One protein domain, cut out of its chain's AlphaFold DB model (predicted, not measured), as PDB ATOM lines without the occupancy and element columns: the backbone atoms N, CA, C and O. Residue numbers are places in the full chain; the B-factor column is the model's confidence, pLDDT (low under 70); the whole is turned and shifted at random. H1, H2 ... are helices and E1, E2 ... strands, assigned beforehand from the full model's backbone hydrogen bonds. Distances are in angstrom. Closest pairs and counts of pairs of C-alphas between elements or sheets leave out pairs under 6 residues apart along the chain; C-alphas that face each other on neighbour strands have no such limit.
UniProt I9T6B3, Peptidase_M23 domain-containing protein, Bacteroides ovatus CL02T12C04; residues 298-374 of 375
ATOM      1  N   MET A 298      -1.157 -39.458   9.465       83.75
ATOM      2  CA  MET A 298      -2.436 -38.768   9.324       83.75
ATOM      3  C   MET A 298      -2.206 -37.359   8.808       83.75
ATOM      4  O   MET A 298      -1.238 -36.708   9.190       83.75
ATOM      5  N   VAL A 299      -3.119 -36.883   7.970       88.31
ATOM      6  CA  VAL A 299      -3.123 -35.514   7.456       88.31
ATOM      7  C   VAL A 299      -4.514 -34.943   7.643       88.31
ATOM      8  O   VAL A 299      -5.511 -35.604   7.359       88.31
ATOM      9  N   SER A 300      -4.576 -33.709   8.118       88.81
ATOM     10  CA  SER A 300      -5.803 -32.939   8.228       88.81
ATOM     11  C   SER A 300      -5.619 -31.609   7.524       88.81
ATOM     12  O   SER A 300      -4.597 -30.947   7.694       88.81
ATOM     13  N   VAL A 301      -6.634 -31.217   6.762       89.06
ATOM     14  CA  VAL A 301      -6.737 -29.897   6.153       89.06
ATOM     15  C   VAL A 301      -7.947 -29.199   6.750       89.06
ATOM     16  O   VAL A 301      -9.033 -29.779   6.793       89.06
ATOM     17  N   TYR A 302      -7.767 -27.975   7.235       88.06
ATOM     18  CA  TYR A 302      -8.816 -27.241   7.929       88.06
ATOM     19  C   TYR A 302      -8.734 -25.728   7.675       88.06
ATOM     20  O   TYR A 302      -7.638 -25.174   7.557       88.06
ATOM     21  N   PRO A 303      -9.884 -25.039   7.598       89.50
ATOM     22  CA  PRO A 303      -9.921 -23.589   7.525       89.50
ATOM     23  C   PRO A 303      -9.782 -22.946   8.912       89.50
ATOM     24  O   PRO A 303     -10.033 -23.566   9.950       89.50
ATOM     25  N   ASP A 304      -9.432 -21.664   8.938       87.44
ATOM     26  CA  ASP A 304      -9.586 -20.822  10.117       87.44
ATOM     27  C   ASP A 304     -11.073 -20.569  10.440       87.44
ATOM     28  O   ASP A 304     -11.981 -20.905   9.679       87.44
ATOM     29  N   ARG A 305     -11.352 -19.947  11.594       80.81
ATOM     30  CA  ARG A 305     -12.739 -19.681  12.032       80.81
ATOM     31  C   ARG A 305     -13.538 -18.809  11.057       80.81
ATOM     32  O   ARG A 305     -14.761 -18.798  11.144       80.81
ATOM     33  N   ALA A 306     -12.860 -18.053  10.197       81.38
ATOM     34  CA  ALA A 306     -13.482 -17.169   9.221       81.38
ATOM     35  C   ALA A 306     -13.655 -17.829   7.841       81.38
ATOM     36  O   ALA A 306     -14.337 -17.255   6.996       81.38
ATOM     37  N   GLY A 307     -13.060 -19.005   7.603       76.81
ATOM     38  CA  GLY A 307     -13.045 -19.653   6.290       76.81
ATOM     39  C   GLY A 307     -12.118 -18.981   5.274       76.81
ATOM     40  O   GLY A 307     -12.241 -19.249   4.086       76.81
ATOM     41  N   VAL A 308     -11.230 -18.086   5.716       78.94
ATOM     42  CA  VAL A 308     -10.410 -17.229   4.841       78.94
ATOM     43  C   VAL A 308      -9.006 -17.795   4.654       78.94
ATOM     44  O   VAL A 308      -8.421 -17.645   3.585       78.94
ATOM     45  N   ARG A 309      -8.450 -18.443   5.682       87.19
ATOM     46  CA  ARG A 309      -7.121 -19.069   5.623       87.19
ATOM     47  C   ARG A 309      -7.233 -20.563   5.814       87.19
ATOM     48  O   ARG A 309      -8.013 -21.014   6.647       87.19
ATOM     49  N   TRP A 310      -6.418 -21.312   5.087       91.19
ATOM     50  CA  TRP A 310      -6.413 -22.765   5.127       91.19
ATOM     51  C   TRP A 310      -5.084 -23.280   5.654       91.19
ATOM     52  O   TRP A 310      -4.027 -22.706   5.396       91.19
ATOM     53  N   TRP A 311      -5.152 -24.371   6.404       92.50
ATOM     54  CA  TRP A 311      -4.009 -24.977   7.064       92.50
ATOM     55  C   TRP A 311      -4.001 -26.476   6.813       92.50
ATOM     56  O   TRP A 311      -5.050 -27.119   6.816       92.50
ATOM     57  N   THR A 312      -2.809 -27.039   6.646       93.06
ATOM     58  CA  THR A 312      -2.573 -28.483   6.719       93.06
ATOM     59  C   THR A 312      -1.826 -28.811   8.007       93.06
ATOM     60  O   THR A 312      -1.001 -28.025   8.478       93.06
ATOM     61  N   LYS A 313      -2.132 -29.962   8.605       93.00
ATOM     62  CA  LYS A 313      -1.394 -30.543   9.727       93.00
ATOM     63  C   LYS A 313      -1.181 -32.026   9.478       93.00
ATOM     64  O   LYS A 313      -2.123 -32.724   9.110       93.00
ATOM     65  N   ALA A 314       0.036 -32.498   9.712       89.94
ATOM     66  CA  ALA A 314       0.382 -33.906   9.605       89.94
ATOM     67  C   ALA A 314       0.790 -34.488  10.961       89.94
ATOM     68  O   ALA A 314       1.340 -33.792  11.811       89.94
ATOM     69  N   TRP A 315       0.546 -35.778  11.150       89.06
ATOM     70  CA  TRP A 315       1.025 -36.562  12.282       89.06
ATOM     71  C   TRP A 315       1.777 -37.760  11.735       89.06
ATOM     72  O   TRP A 315       1.259 -38.466  10.874       89.06
ATOM     73  N   PHE A 316       2.978 -37.991  12.255       81.62
ATOM     74  CA  PHE A 316       3.821 -39.120  11.889       81.62
ATOM     75  C   PHE A 316       4.056 -39.987  13.122       81.62
ATOM     76  O   PHE A 316       4.288 -39.472  14.219       81.62
ATOM     77  N   ASN A 317       4.030 -41.302  12.929       75.31
ATOM     78  CA  ASN A 317       4.378 -42.297  13.937       75.31
ATOM     79  C   ASN A 317       3.551 -42.202  15.235       75.31
ATOM     80  O   ASN A 317       4.092 -42.311  16.332       75.31
ATOM     81  N   GLY A 318       2.253 -41.902  15.121       70.50
ATOM     82  CA  GLY A 318       1.337 -41.866  16.269       70.50
ATOM     83  C   GLY A 318       1.617 -40.775  17.311       70.50
ATOM     84  O   GLY A 318       1.018 -40.802  18.382       70.50
ATOM     85  N   LYS A 319       2.503 -39.807  17.032       78.12
ATOM     86  CA  LYS A 319       2.736 -38.663  17.929       78.12
ATOM     87  C   LYS A 319       1.445 -37.868  18.103       78.12
ATOM     88  O   LYS A 319       0.870 -37.469  17.101       78.12
ATOM     89  N   GLU A 320       1.030 -37.566  19.333       74.75
ATOM     90  CA  GLU A 320      -0.213 -36.813  19.595       74.75
ATOM     91  C   GLU A 320      -0.143 -35.350  19.119       74.75
ATOM     92  O   GLU A 320      -1.109 -34.809  18.575       74.75
ATOM     93  N   GLU A 321       1.016 -34.702  19.273       79.62
ATOM     94  CA  GLU A 321       1.155 -33.268  18.984       79.62
ATOM     95  C   GLU A 321       1.180 -32.947  17.481       79.62
ATOM     96  O   GLU A 321       0.741 -31.863  17.082       79.62
ATOM     97  N   GLY A 322       1.608 -33.897  16.644       84.62
ATOM     98  CA  GLY A 322       1.784 -33.715  15.200       84.62
ATOM     99  C   GLY A 322       2.862 -32.690  14.839       84.62
ATOM    100  O   GLY A 322       3.511 -32.096  15.695       84.62
ATOM    101  N   GLU A 323       3.055 -32.478  13.546       89.19
ATOM    102  CA  GLU A 323       3.965 -31.467  13.019       89.19
ATOM    103  C   GLU A 323       3.311 -30.076  13.035       89.19
ATOM    104  O   GLU A 323       2.077 -29.961  13.061       89.19
ATOM    105  N   PRO A 324       4.106 -28.992  13.002       88.81
ATOM    106  CA  PRO A 324       3.575 -27.642  12.877       88.81
ATOM    107  C   PRO A 324       2.640 -27.507  11.671       88.81
ATOM    108  O   PRO A 324       2.886 -28.061  10.595       88.81
ATOM    109  N   SER A 325       1.546 -26.767  11.849       90.44
ATOM    110  CA  SER A 325       0.621 -26.512  10.750       90.44
ATOM    111  C   SER A 325       1.235 -25.570   9.724       90.44
ATOM    112  O   SER A 325       1.871 -24.580  10.083       90.44
ATOM    113  N   VAL A 326       1.018 -25.885   8.451       91.56
ATOM    114  CA  VAL A 326       1.508 -25.108   7.311       91.56
ATOM    115  C   VAL A 326       0.317 -24.414   6.659       91.56
ATOM    116  O   VAL A 326      -0.721 -25.042   6.444       91.56
ATOM    117  N   GLU A 327       0.442 -23.113   6.393       92.12
ATOM    118  CA  GLU A 327      -0.581 -22.352   5.669       92.12
ATOM    119  C   GLU A 327      -0.574 -22.775   4.197       92.12
ATOM    120  O   GLU A 327       0.485 -22.879   3.578       92.12
ATOM    121  N   ILE A 328      -1.758 -23.035   3.651       91.75
ATOM    122  CA  ILE A 328      -1.960 -23.500   2.278       91.75
ATOM    123  C   ILE A 328      -3.010 -22.640   1.582       91.75
ATOM    124  O   ILE A 328      -3.823 -21.960   2.214       91.75
ATOM    125  N   GLU A 329      -3.024 -22.698   0.257       90.81
ATOM    126  CA  GLU A 329      -4.041 -22.019  -0.532       90.81
ATOM    127  C   GLU A 329      -5.359 -22.810  -0.541       90.81
ATOM    128  O   GLU A 329      -5.367 -24.041  -0.606       90.81
ATOM    129  N   GLU A 330      -6.493 -22.102  -0.560       85.94
ATOM    130  CA  GLU A 330      -7.837 -22.702  -0.608       85.94
ATOM    131  C   GLU A 330      -7.988 -23.702  -1.763       85.94
ATOM    132  O   GLU A 330      -8.534 -24.788  -1.584       85.94
ATOM    133  N   ARG A 331      -7.437 -23.384  -2.944       88.50
ATOM    134  CA  ARG A 331      -7.490 -24.290  -4.102       88.50
ATOM    135  C   ARG A 331      -6.822 -25.639  -3.823       88.50
ATOM    136  O   ARG A 331      -7.348 -26.660  -4.253       88.50
ATOM    137  N   MET A 332      -5.710 -25.649  -3.088       87.94
ATOM    138  CA  MET A 332      -4.991 -26.876  -2.741       87.94
ATOM    139  C   MET A 332      -5.798 -27.677  -1.723       87.94
ATOM    140  O   MET A 332      -5.963 -28.885  -1.869       87.94
ATOM    141  N   ALA A 333      -6.374 -26.996  -0.727       86.19
ATOM    142  CA  ALA A 333      -7.238 -27.627   0.262       86.19
ATOM    143  C   ALA A 333      -8.441 -28.327  -0.388       86.19
ATOM    144  O   ALA A 333      -8.738 -29.479  -0.077       86.19
ATOM    145  N   VAL A 334      -9.095 -27.655  -1.338       85.50
ATOM    146  CA  VAL A 334     -10.216 -28.200  -2.115       85.50
ATOM    147  C   VAL A 334      -9.773 -29.412  -2.942       85.50
ATOM    148  O   VAL A 334     -10.456 -30.435  -2.929       85.50
ATOM    149  N   GLN A 335      -8.615 -29.342  -3.606       87.06
ATOM    150  CA  GLN A 335      -8.055 -30.472  -4.359       87.06
ATOM    151  C   GLN A 335      -7.804 -31.694  -3.465       87.06
ATOM    152  O   GLN A 335      -8.192 -32.808  -3.824       87.06
ATOM    153  N   PHE A 336      -7.224 -31.496  -2.281       85.88
ATOM    154  CA  PHE A 336      -6.979 -32.575  -1.326       85.88
ATOM    155  C   PHE A 336      -8.278 -33.180  -0.781       85.88
ATOM    156  O   PHE A 336      -8.451 -34.399  -0.786       85.88
ATOM    157  N   ILE A 337      -9.237 -32.341  -0.375       83.88
ATOM    158  CA  ILE A 337     -10.535 -32.781   0.163       83.88
ATOM    159  C   ILE A 337     -11.324 -33.585  -0.880       83.88
ATOM    160  O   ILE A 337     -11.945 -34.596  -0.544       83.88
ATOM    161  N   HIS A 338     -11.263 -33.189  -2.154       86.25
ATOM    162  CA  HIS A 338     -11.877 -33.926  -3.262       86.25
ATOM    163  C   HIS A 338     -11.043 -35.112  -3.768       86.25
ATOM    164  O   HIS A 338     -11.409 -35.706  -4.782       86.25
ATOM    165  N   ARG A 339      -9.965 -35.493  -3.064       77.88
ATOM    166  CA  ARG A 339      -9.077 -36.621  -3.401       77.88
ATOM    167  C   ARG A 339      -8.445 -36.518  -4.794       77.88
ATOM    168  O   ARG A 339      -8.216 -37.529  -5.450       77.88
ATOM    169  N   GLN A 340      -8.179 -35.298  -5.256       82.12
ATOM    170  CA  GLN A 340      -7.474 -35.043  -6.516       82.12
ATOM    171  C   GLN A 340      -5.947 -35.091  -6.352       82.12
ATOM    172  O   GLN A 340      -5.235 -35.185  -7.346       82.12
ATOM    173  N   VAL A 341      -5.454 -35.037  -5.110       80.44
ATOM    174  CA  VAL A 341      -4.038 -35.183  -4.748       80.44
ATOM    175  C   VAL A 341      -3.910 -36.323  -3.743       80.44
ATOM    176  O   VAL A 341      -4.713 -36.419  -2.811       80.44
ATOM    177  N   ASP A 342      -2.920 -37.192  -3.949       83.12
ATOM    178  CA  ASP A 342      -2.636 -38.310  -3.050       83.12
ATOM    179  C   ASP A 342      -2.036 -37.828  -1.716       83.12
ATOM    180  O   ASP A 342      -1.352 -36.805  -1.653       83.12
ATOM    181  N   LYS A 343      -2.282 -38.579  -0.637       83.44
ATOM    182  CA  LYS A 343      -1.762 -38.289   0.706       83.44
ATOM    183  C   LYS A 343      -0.234 -38.216   0.735       83.44
ATOM    184  O   LYS A 343       0.297 -37.343   1.417       83.44
ATOM    185  N   ASP A 344       0.458 -39.102   0.028       82.56
ATOM    186  CA  ASP A 344       1.921 -39.145   0.048       82.56
ATOM    187  C   ASP A 344       2.511 -37.968  -0.732       82.56
ATOM    188  O   ASP A 344       3.371 -37.264  -0.206       82.56
ATOM    189  N   ALA A 345       1.944 -37.646  -1.899       84.81
ATOM    190  CA  ALA A 345       2.313 -36.452  -2.661       84.81
ATOM    191  C   ALA A 345       2.084 -35.156  -1.855       84.81
ATOM    192  O   ALA A 345       2.920 -34.256  -1.850       84.81
ATOM    193  N   TRP A 346       0.977 -35.084  -1.110       88.00
ATOM    194  CA  TRP A 346       0.673 -33.952  -0.232       88.00
ATOM    195  C   TRP A 346       1.679 -33.806   0.920       88.00
ATOM    196  O   TRP A 346       2.060 -32.696   1.301       88.00
ATOM    197  N   LEU A 347       2.116 -34.927   1.498       87.81
ATOM    198  CA  LEU A 347       3.124 -34.945   2.558       87.81
ATOM    199  C   LEU A 347       4.522 -34.608   2.036       87.81
ATOM    200  O   LEU A 347       5.266 -33.929   2.739       87.81
ATOM    201  N   GLU A 348       4.880 -35.033   0.827       89.19
ATOM    202  CA  GLU A 348       6.146 -34.667   0.181       89.19
ATOM    203  C   GLU A 348       6.225 -33.160  -0.086       89.19
ATOM    204  O   GLU A 348       7.268 -32.546   0.141       89.19
ATOM    205  N   GLU A 349       5.115 -32.547  -0.497       89.56
ATOM    206  CA  GLU A 349       5.051 -31.114  -0.780       89.56
ATOM    207  C   GLU A 349       5.115 -30.258   0.496       89.56
ATOM    208  O   GLU A 349       5.875 -29.288   0.568       89.56
ATOM    209  N   HIS A 350       4.341 -30.613   1.527       89.69
ATOM    210  CA  HIS A 350       4.183 -29.774   2.722       89.69
ATOM    211  C   HIS A 350       5.058 -30.180   3.916       89.69
ATOM    212  O   HIS A 350       5.320 -29.353   4.791       89.69
ATOM    213  N   TYR A 351       5.539 -31.425   3.957       90.62
ATOM    214  CA  TYR A 351       6.367 -31.987   5.031       90.62
ATOM    215  C   TYR A 351       7.584 -32.771   4.490       90.62
ATOM    216  O   TYR A 351       7.830 -33.908   4.911       90.62
ATOM    217  N   PRO A 352       8.404 -32.176   3.597       89.38
ATOM    218  CA  PRO A 352       9.462 -32.893   2.879       89.38
ATOM    219  C   PRO A 352      10.527 -33.490   3.803       89.38
ATOM    220  O   PRO A 352      11.008 -34.590   3.559       89.38
ATOM    221  N   LYS A 353      10.876 -32.809   4.903       85.62
ATOM    222  CA  LYS A 353      11.888 -33.300   5.856       85.62
ATOM    223  C   LYS A 353      11.420 -34.549   6.599       85.62
ATOM    224  O   LYS A 353      12.199 -35.460   6.849       85.62
ATOM    225  N   GLN A 354      10.148 -34.584   6.982       84.56
ATOM    226  CA  GLN A 354       9.547 -35.721   7.667       84.56
ATOM    227  C   GLN A 354       9.387 -36.902   6.709       84.56
ATOM    228  O   GLN A 354       9.626 -38.037   7.113       84.56
ATOM    229  N   MET A 355       9.069 -36.632   5.439       83.62
ATOM    230  CA  MET A 355       9.052 -37.649   4.388       83.62
ATOM    231  C   MET A 355      10.452 -38.182   4.068       83.62
ATOM    232  O   MET A 355      10.623 -39.386   3.935       83.62
ATOM    233  N   GLU A 356      11.485 -37.341   4.048       83.50
ATOM    234  CA  GLU A 356      12.876 -37.784   3.892       83.50
ATOM    235  C   GLU A 356      13.304 -38.719   5.036       83.50
ATOM    236  O   GLU A 356      13.877 -39.781   4.798       83.50
ATOM    237  N   ILE A 357      12.969 -38.375   6.285       80.69
ATOM    238  CA  ILE A 357      13.216 -39.240   7.451       80.69
ATOM    239  C   ILE A 357      12.436 -40.554   7.331       80.69
ATOM    240  O   ILE A 357      12.979 -41.613   7.636       80.69
ATOM    241  N   TYR A 358      11.184 -40.496   6.878       77.25
ATOM    242  CA  TYR A 358      10.351 -41.670   6.628       77.25
ATOM    243  C   TYR A 358      10.973 -42.596   5.572       77.25
ATOM    244  O   TYR A 358      11.136 -43.787   5.831       77.25
ATOM    245  N   HIS A 359      11.399 -42.060   4.425       78.06
ATOM    246  CA  HIS A 359      12.050 -42.840   3.372       78.06
ATOM    247  C   HIS A 359      13.378 -43.437   3.836       78.06
ATOM    248  O   HIS A 359      13.633 -44.614   3.596       78.06
ATOM    249  N   ASN A 360      14.190 -42.665   4.562       75.81
ATOM    250  CA  ASN A 360      15.446 -43.154   5.123       75.81
ATOM    251  C   ASN A 360      15.222 -44.266   6.154       75.81
ATOM    252  O   ASN A 360      15.974 -45.235   6.171       75.81
ATOM    253  N   ALA A 361      14.187 -44.154   6.992       68.25
ATOM    254  CA  ALA A 361      13.826 -45.202   7.941       68.25
ATOM    255  C   ALA A 361      13.411 -46.487   7.210       68.25
ATOM    256  O   ALA A 361      13.893 -47.562   7.550       68.25
ATOM    257  N   ILE A 362      12.595 -46.375   6.157       65.81
ATOM    258  CA  ILE A 362      12.189 -47.522   5.334       65.81
ATOM    259  C   ILE A 362      13.388 -48.174   4.645       65.81
ATOM    260  O   ILE A 362      13.512 -49.397   4.685       65.81
ATOM    261  N   GLU A 363      14.279 -47.392   4.030       65.00
ATOM    262  CA  GLU A 363      15.464 -47.935   3.354       65.00
ATOM    263  C   GLU A 363      16.439 -48.588   4.344       65.00
ATOM    264  O   GLU A 363      16.908 -49.692   4.083       65.00
ATOM    265  N   GLN A 364      16.670 -48.003   5.525       67.00
ATOM    266  CA  GLN A 364      17.497 -48.632   6.564       67.00
ATOM    267  C   GLN A 364      16.899 -49.949   7.066       67.00
ATOM    268  O   GLN A 364      17.614 -50.940   7.224       67.00
ATOM    269  N   THR A 365      15.588 -49.989   7.301       57.28
ATOM    270  CA  THR A 365      14.909 -51.217   7.724       57.28
ATOM    271  C   THR A 365      14.950 -52.282   6.626       57.28
ATOM    272  O   THR A 365      15.192 -53.457   6.900       57.28
ATOM    273  N   LYS A 366      14.802 -51.879   5.363       56.81
ATOM    274  CA  LYS A 366      14.947 -52.754   4.197       56.81
ATOM    275  C   LYS A 366      16.368 -53.317   4.075       56.81
ATOM    276  O   LYS A 366      16.503 -54.516   3.843       56.81
ATOM    277  N   GLU A 367      17.408 -52.508   4.276       62.19
ATOM    278  CA  GLU A 367      18.811 -52.957   4.286       62.19
ATOM    279  C   GLU A 367      19.099 -53.962   5.411       62.19
ATOM    280  O   GLU A 367      19.734 -54.989   5.169       62.19
ATOM    281  N   GLN A 368      18.599 -53.716   6.625       55.59
ATOM    282  CA  GLN A 368      18.766 -54.632   7.761       55.59
ATOM    283  C   GLN A 368      18.124 -56.000   7.499       55.59
ATOM    284  O   GLN A 368      18.720 -57.034   7.795       55.59
ATOM    285  N   ILE A 369      16.944 -56.016   6.879       51.59
ATOM    286  CA  ILE A 369      16.241 -57.251   6.519       51.59
ATOM    287  C   ILE A 369      16.980 -58.003   5.409       51.59
ATOM    288  O   ILE A 369      17.122 -59.222   5.490       51.59
ATOM    289  N   LEU A 370      17.490 -57.303   4.390       50.44
ATOM    290  CA  LEU A 370      18.298 -57.933   3.336       50.44
ATOM    291  C   LEU A 370      19.521 -58.655   3.924       50.44
ATOM    292  O   LEU A 370      19.810 -59.785   3.538       50.44
ATOM    293  N   GLN A 371      20.169 -58.058   4.928       52.16
ATOM    294  CA  GLN A 371      21.283 -58.688   5.644       52.16
ATOM    295  C   GLN A 371      20.850 -59.883   6.508       52.16
ATOM    296  O   GLN A 371      21.584 -60.862   6.609       52.16
ATOM    297  N   GLN A 372      19.668 -59.831   7.126       43.97
ATOM    298  CA  GLN A 372      19.184 -60.876   8.034       43.97
ATOM    299  C   GLN A 372      18.740 -62.155   7.304       43.97
ATOM    300  O   GLN A 372      18.831 -63.246   7.866       43.97
ATOM    301  N   TYR A 373      18.309 -62.037   6.044       44.56
ATOM    302  CA  TYR A 373      17.865 -63.167   5.221       44.56
ATOM    303  C   TYR A 373      18.919 -63.695   4.229       44.56
ATOM    304  O   TYR A 373      18.590 -64.590   3.454       44.56
ATOM    305  N   ASN A 374      20.174 -63.213   4.272       41.84
ATOM    306  CA  ASN A 374      21.272 -63.636   3.381       41.84
ATOM    307  C   ASN A 374      20.847 -63.724   1.895       41.84
ATOM    308  O   ASN A 374      20.994 -64.769   1.256       41.84
TER     309      ASN A 374
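AT A GLANCE: This is residues 298 to 374 of the 375 residues of the protein "Peptidase_M23 domain-containing protein" of Bacteroides ovatus CL02T12C04 (UniProt I9T6B3). A small three-stranded sheet has two short helices, H1 and H2, over one face, making two layers; from this body a long helix, H3, sticks out with residues 359 to 372. The 77 printed residues include, in order, E1 E2 E3 H1 H2 H3, class mixed; E1 E2 E3 is an antiparallel meander, each strand beside the one before. The whole is loose, radius of gyration of the C-alphas 15.8 A, spanning 58 by 26 by 16 A.

IN THESE COORDINATES: E1, residues 298 to 303, begins at C-alpha (-2.436, -38.768, 9.324). E2 is 310 to 316, 20.4 A; E3 326 to 328; H1 330 to 337; H2 343 to 350. H3, 352 to 372, 30.1 A, ends at C-alpha (19.184, -60.876, 8.034).

HOW THE PARTS SIT: Hairpin E1 and E2 has N 300 and O 313 within hydrogen-bond range, 2.8 A; hairpin E2 and E3 has N 312 and O 326, 2.9 A. H1 and H2 are on the same face, heights over the sheet 9.0 A and 8.5 A. H3 only grazes the sheet, with residues 354 to 358. In H1, H2 and H3 every O i to N i+4 pair is within range.

THE WHOLE: The farthest C-alphas, Ala 306 and Asn 374, are 58.3 A apart. The printed part has no cut and no long link. Residues 361 to 374 have pLDDT under 70.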